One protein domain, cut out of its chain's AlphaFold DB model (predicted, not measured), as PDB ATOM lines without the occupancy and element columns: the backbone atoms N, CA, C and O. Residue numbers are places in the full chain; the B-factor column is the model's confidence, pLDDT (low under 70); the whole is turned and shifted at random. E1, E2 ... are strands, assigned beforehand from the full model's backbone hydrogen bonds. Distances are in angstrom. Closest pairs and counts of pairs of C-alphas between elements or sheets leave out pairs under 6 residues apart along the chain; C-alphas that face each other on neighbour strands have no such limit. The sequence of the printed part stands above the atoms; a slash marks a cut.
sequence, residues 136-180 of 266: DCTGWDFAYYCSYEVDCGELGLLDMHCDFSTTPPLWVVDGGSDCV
ATOM      1  N   ASP A 136     -17.867 -93.004  66.148       95.31
ATOM      2  CA  ASP A 136     -18.601 -92.728  64.908       95.31
ATOM      3  C   ASP A 136     -19.085 -94.032  64.252       95.31
ATOM      4  O   ASP A 136     -18.287 -94.930  63.968       95.31
ATOM      5  N   CYS A 137     -20.389 -94.119  64.000       95.50
ATOM      6  CA  CYS A 137     -21.042 -95.258  63.358       95.50
ATOM      7  C   CYS A 137     -21.536 -94.946  61.934       95.50
ATOM      8  O   CYS A 137     -22.397 -95.641  61.396       95.50
ATOM      9  N   THR A 138     -20.975 -93.925  61.279       94.81
ATOM     10  CA  THR A 138     -21.255 -93.608  59.871       94.81
ATOM     11  C   THR A 138     -21.016 -94.831  58.979       94.81
ATOM     12  O   THR A 138     -19.932 -95.415  58.984       94.81
ATOM     13  N   GLY A 139     -22.019 -95.193  58.172       90.44
ATOM     14  CA  GLY A 139     -21.994 -96.376  57.304       90.44
ATOM     15  C   GLY A 139     -22.639 -97.623  57.913       90.44
ATOM     16  O   GLY A 139     -22.744 -98.630  57.221       90.44
ATOM     17  N   TRP A 140     -23.113 -97.545  59.160       91.62
ATOM     18  CA  TRP A 140     -23.918 -98.574  59.825       91.62
ATOM     19  C   TRP A 140     -25.395 -98.166  59.884       91.62
ATOM     20  O   TRP A 140     -26.031 -98.218  60.934       91.62
ATOM     21  N   ASP A 141     -25.949 -97.750  58.739       83.62
ATOM     22  CA  ASP A 141     -27.298 -97.164  58.593       83.62
ATOM     23  C   ASP A 141     -28.450 -98.077  59.066       83.62
ATOM     24  O   ASP A 141     -29.592 -97.627  59.194       83.62
ATOM     25  N   PHE A 142     -28.149 -99.350  59.343       83.62
ATOM     26  CA  PHE A 142     -29.103-100.377  59.757       83.62
ATOM     27  C   PHE A 142     -28.789-101.032  61.110       83.62
ATOM     28  O   PHE A 142     -29.499-101.945  61.518       83.62
ATOM     29  N   ALA A 143     -27.785-100.550  61.848       86.69
ATOM     30  CA  ALA A 143     -27.450-101.062  63.176       86.69
ATOM     31  C   ALA A 143     -28.372-100.484  64.269       86.69
ATOM     32  O   ALA A 143     -27.933 -99.776  65.177       86.69
ATOM     33  N   TYR A 144     -29.676-100.745  64.153       84.25
ATOM     34  CA  TYR A 144     -30.683-100.252  65.101       84.25
ATOM     35  C   TYR A 144     -30.723-101.044  66.408       84.25
ATOM     36  O   TYR A 144     -31.232-100.526  67.395       84.25
ATOM     37  N   TYR A 145     -30.242-102.290  66.403       88.62
ATOM     38  CA  TYR A 145     -30.172-103.141  67.587       88.62
ATOM     39  C   TYR A 145     -29.174-104.282  67.354       88.62
ATOM     40  O   TYR A 145     -29.415-105.169  66.535       88.62
ATOM     41  N   CYS A 146     -28.046-104.235  68.056       91.38
ATOM     42  CA  CYS A 146     -26.973-105.216  67.997       91.38
ATOM     43  C   CYS A 146     -26.730-105.796  69.384       91.38
ATOM     44  O   CYS A 146     -26.260-105.085  70.267       91.38
ATOM     45  N   SER A 147     -27.024-107.082  69.555       90.56
ATOM     46  CA  SER A 147     -26.807-107.801  70.811       90.56
ATOM     47  C   SER A 147     -25.520-108.617  70.746       90.56
ATOM     48  O   SER A 147     -25.345-109.455  69.860       90.56
ATOM     49  N   TYR A 148     -24.637-108.398  71.712       87.44
ATOM     50  CA  TYR A 148     -23.347-109.066  71.832       87.44
ATOM     51  C   TYR A 148     -23.301-109.921  73.091       87.44
ATOM     52  O   TYR A 148     -23.586-109.428  74.178       87.44
ATOM     53  N   GLU A 149     -22.886-111.182  72.971       86.88
ATOM     54  CA  GLU A 149     -22.532-111.988  74.141       86.88
ATOM     55  C   GLU A 149     -21.239-111.440  74.760       86.88
ATOM     56  O   GLU A 149     -20.194-111.375  74.109       86.88
ATOM     57  N   VAL A 150     -21.310-111.043  76.026       79.12
ATOM     58  CA  VAL A 150     -20.196-110.498  76.804       79.12
ATOM     59  C   VAL A 150     -20.099-111.227  78.144       79.12
ATOM     60  O   VAL A 150     -21.094-111.670  78.717       79.12
ATOM     61  N   ASP A 151     -18.883-111.378  78.666       73.56
ATOM     62  CA  ASP A 151     -18.638-112.089  79.926       73.56
ATOM     63  C   ASP A 151     -18.968-111.192  81.138       73.56
ATOM     64  O   ASP A 151     -18.086-110.648  81.797       73.56
ATOM     65  N   CYS A 152     -20.264-110.974  81.393       67.25
ATOM     66  CA  CYS A 152     -20.780-110.167  82.512       67.25
ATOM     67  C   CYS A 152     -21.801-110.910  83.393       67.25
ATOM     68  O   CYS A 152     -22.659-110.297  84.022       67.25
ATOM     69  N   GLY A 153     -21.694-112.238  83.500       63.97
ATOM     70  CA  GLY A 153     -22.546-113.060  84.368       63.97
ATOM     71  C   GLY A 153     -23.547-113.935  83.610       63.97
ATOM     72  O   GLY A 153     -23.361-114.242  82.438       63.97
ATOM     73  N   GLU A 154     -24.596-114.397  84.301       54.47
ATOM     74  CA  GLU A 154     -25.446-115.520  83.853       54.47
ATOM     75  C   GLU A 154     -26.298-115.225  82.599       54.47
ATOM     76  O   GLU A 154     -26.812-116.160  81.990       54.47
ATOM     77  N   LEU A 155     -26.430-113.957  82.188       56.31
ATOM     78  CA  LEU A 155     -27.214-113.535  81.016       56.31
ATOM     79  C   LEU A 155     -26.497-112.492  80.138       56.31
ATOM     80  O   LEU A 155     -27.170-111.765  79.420       56.31
ATOM     81  N   GLY A 156     -25.166-112.390  80.219       64.56
ATOM     82  CA  GLY A 156     -24.394-111.245  79.728       64.56
ATOM     83  C   GLY A 156     -24.577-110.876  78.252       64.56
ATOM     84  O   GLY A 156     -23.815-111.316  77.394       64.56
ATOM     85  N   LEU A 157     -25.566-110.034  77.967       83.06
ATOM     86  CA  LEU A 157     -25.814-109.437  76.663       83.06
ATOM     87  C   LEU A 157     -25.542-107.936  76.748       83.06
ATOM     88  O   LEU A 157     -25.995-107.261  77.674       83.06
ATOM     89  N   LEU A 158     -24.795-107.429  75.775       83.19
ATOM     90  CA  LEU A 158     -24.563-106.013  75.549       83.19
ATOM     91  C   LEU A 158     -25.355-105.605  74.313       83.19
ATOM     92  O   LEU A 158     -25.026-106.029  73.207       83.19
ATOM     93  N   ASP A 159     -26.367-104.770  74.508       89.25
ATOM     94  CA  ASP A 159     -27.152-104.216  73.415       89.25
ATOM     95  C   ASP A 159     -26.590-102.858  73.002       89.25
ATOM     96  O   ASP A 159     -26.356-101.981  73.835       89.25
ATOM     97  N   MET A 160     -26.364-102.675  71.706       91.44
ATOM     98  CA  MET A 160     -25.862-101.430  71.135       91.44
ATOM     99  C   MET A 160     -26.651-101.022  69.899       91.44
ATOM    100  O   MET A 160     -27.087-101.868  69.122       91.44
ATOM    101  N   HIS A 161     -26.763 -99.718  69.665       93.81
ATOM    102  CA  HIS A 161     -27.284 -99.176  68.413       93.81
ATOM    103  C   HIS A 161     -26.494 -97.952  67.953       93.81
ATOM    104  O   HIS A 161     -25.756 -97.335  68.720       93.81
ATOM    105  N   CYS A 162     -26.645 -97.601  66.682       94.81
ATOM    106  CA  CYS A 162     -26.111 -96.368  66.118       94.81
ATOM    107  C   CYS A 162     -27.142 -95.231  66.272       94.81
ATOM    108  O   CYS A 162     -28.215 -95.262  65.668       94.81
ATOM    109  N   ASP A 163     -26.840 -94.223  67.096       93.19
ATOM    110  CA  ASP A 163     -27.709 -93.070  67.346       93.19
ATOM    111  C   ASP A 163     -27.557 -92.004  66.249       93.19
ATOM    112  O   ASP A 163     -26.690 -91.122  66.291       93.19
ATOM    113  N   PHE A 164     -28.472 -92.058  65.280       90.88
ATOM    114  CA  PHE A 164     -28.578 -91.099  64.178       90.88
ATOM    115  C   PHE A 164     -29.156 -89.729  64.571       90.88
ATOM    116  O   PHE A 164     -29.323 -88.868  63.706       90.88
ATOM    117  N   SER A 165     -29.459 -89.485  65.852       90.81
ATOM    118  CA  SER A 165     -29.848 -88.152  66.334       90.81
ATOM    119  C   SER A 165     -28.655 -87.193  66.471       90.81
ATOM    120  O   SER A 165     -28.841 -85.977  66.584       90.81
ATOM    121  N   THR A 166     -27.428 -87.724  66.415       90.94
ATOM    122  CA  THR A 166     -26.169 -86.975  66.514       90.94
ATOM    123  C   THR A 166     -25.485 -86.793  65.149       90.94
ATOM    124  O   THR A 166     -25.872 -87.379  64.139       90.94
ATOM    125  N   THR A 167     -24.500 -85.888  65.057       94.62
ATOM    126  CA  THR A 167     -23.708 -85.674  63.828       94.62
ATOM    127  C   THR A 167     -22.222 -85.492  64.179       94.62
ATOM    128  O   THR A 167     -21.864 -84.430  64.699       94.62
ATOM    129  N   PRO A 168     -21.348 -86.474  63.879       94.62
ATOM    130  CA  PRO A 168     -21.659 -87.766  63.246       94.62
ATOM    131  C   PRO A 168     -22.553 -88.650  64.136       94.62
ATOM    132  O   PRO A 168     -22.633 -88.368  65.331       94.62
ATOM    133  N   PRO A 169     -23.237 -89.663  63.573       95.44
ATOM    134  CA  PRO A 169     -23.970 -90.636  64.373       95.44
ATOM    135  C   PRO A 169     -22.995 -91.424  65.256       95.44
ATOM    136  O   PRO A 169     -21.874 -91.714  64.830       95.44
ATOM    137  N   LEU A 170     -23.402 -91.760  66.481       94.44
ATOM    138  CA  LEU A 170     -22.528 -92.397  67.473       94.44
ATOM    139  C   LEU A 170     -23.089 -93.736  67.958       94.44
ATOM    140  O   LEU A 170     -24.289 -93.860  68.182       94.44
ATOM    141  N   TRP A 171     -22.218 -94.720  68.181       93.81
ATOM    142  CA  TRP A 171     -22.588 -95.957  68.868       93.81
ATOM    143  C   TRP A 171     -23.006 -95.670  70.308       93.81
ATOM    144  O   TRP A 171     -22.283 -95.008  71.052       93.81
ATOM    145  N   VAL A 172     -24.140 -96.207  70.727       90.44
ATOM    146  CA  VAL A 172     -24.665 -96.080  72.084       90.44
ATOM    147  C   VAL A 172     -25.069 -97.451  72.610       90.44
ATOM    148  O   VAL A 172     -25.361 -98.362  71.840       90.44
ATOM    149  N   VAL A 173     -25.048 -97.599  73.931       87.44
ATOM    150  CA  VAL A 173     -25.486 -98.815  74.624       87.44
ATOM    151  C   VAL A 173     -26.964 -98.662  74.962       87.44
ATOM    152  O   VAL A 173     -27.341 -97.684  75.614       87.44
ATOM    153  N   ASP A 174     -27.790 -99.611  74.531       86.31
ATOM    154  CA  ASP A 174     -29.198 -99.669  74.911       86.31
ATOM    155  C   ASP A 174     -29.375-100.342  76.269       86.31
ATOM    156  O   ASP A 174     -28.626-101.234  76.658       86.31
ATOM    157  N   GLY A 175     -30.372 -99.867  77.016       61.81
ATOM    158  CA  GLY A 175     -30.616-100.213  78.413       61.81
ATOM    159  C   GLY A 175     -30.495-101.705  78.746       61.81
ATOM    160  O   GLY A 175     -31.418-102.476  78.524       61.81
ATOM    161  N   GLY A 176     -29.400-102.045  79.421       53.53
ATOM    162  CA  GLY A 176     -29.166-103.314  80.102       53.53
ATOM    163  C   GLY A 176     -28.158-103.092  81.226       53.53
ATOM    164  O   GLY A 176     -26.985-103.427  81.107       53.53
ATOM    165  N   SER A 177     -28.602-102.479  82.326       51.66
ATOM    166  CA  SER A 177     -27.779-102.169  83.510       51.66
ATOM    167  C   SER A 177     -27.188-103.393  84.217       51.66
ATOM    168  O   SER A 177     -26.427-103.235  85.166       51.66
ATOM    169  N   ASP A 178     -27.532-104.602  83.782       57.91
ATOM    170  CA  ASP A 178     -27.080-105.837  84.418       57.91
ATOM    171  C   ASP A 178     -25.624-106.177  84.054       57.91
ATOM    172  O   ASP A 178     -24.979-106.937  84.771       57.91
ATOM    173  N   CYS A 179     -25.082-105.539  83.009       57.44
ATOM    174  CA  CYS A 179     -23.670-105.596  82.627       57.44
ATOM    175  C   CYS A 179     -22.928-104.282  82.881       57.44
ATOM    176  O   CYS A 179     -21.934-104.000  82.220       57.44
ATOM    177  N   VAL A 180     -23.387-103.478  83.847       57.44
ATOM    178  CA  VAL A 180     -22.562-102.429  84.454       57.44
ATOM    179  C   VAL A 180     -21.974-103.036  85.720       57.44
ATOM    180  O   VAL A 180     -22.677-103.108  86.733       57.44
TER     181      VAL A 180
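AT A GLANCE: This is residues 136 to 180 of the 266 residues of an uncharacterized protein of Polyangiaceae bacterium (UniProt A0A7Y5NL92). This is a rod with little regular structure: a small staggered sheet of three strands, with the long middle strand E2 paired to E1 over residues 157 to 160 and to E3 over 160 to 163. The 45 printed residues hold E1, E2 and E3 in an antiparallel meander, each strand neighbouring the one before; the class is all strand, with 15 residues in named elements. The whole is only just loose, close to compact, with a radius of gyration of the C-alphas of 11.6 A, and spans 35 by 15 by 13 A.

HOW THE PARTS SIT: Look first at E1, residues 146 to 149, and E2, residues 157 to 163, a hairpin at 155 degrees; N 148 and O 158 are 2.8 A apart, within hydrogen-bond range. E2 and E3, residues 170 to 173, form a hairpin at 151 degrees, with N 161 and O 172 at 2.9 A, within that range. E1 and E3 are apart.

IN THESE COORDINATES: Find C-alpha 146 at (-26.973, -105.216, 67.997), where E1 begins its 10.2 A. E2 covers 18.9 A; E3 covers 10.1 A, ending at C-alpha 173, (-25.486, -98.815, 74.624).

THE WHOLE: The C-alphas farthest apart, Glu 154 and Thr 167, are 36.0 A apart. The printed part has no cut, and neither link is long. pLDDT is under 70 at residues 152 to 156 and 175 to 180.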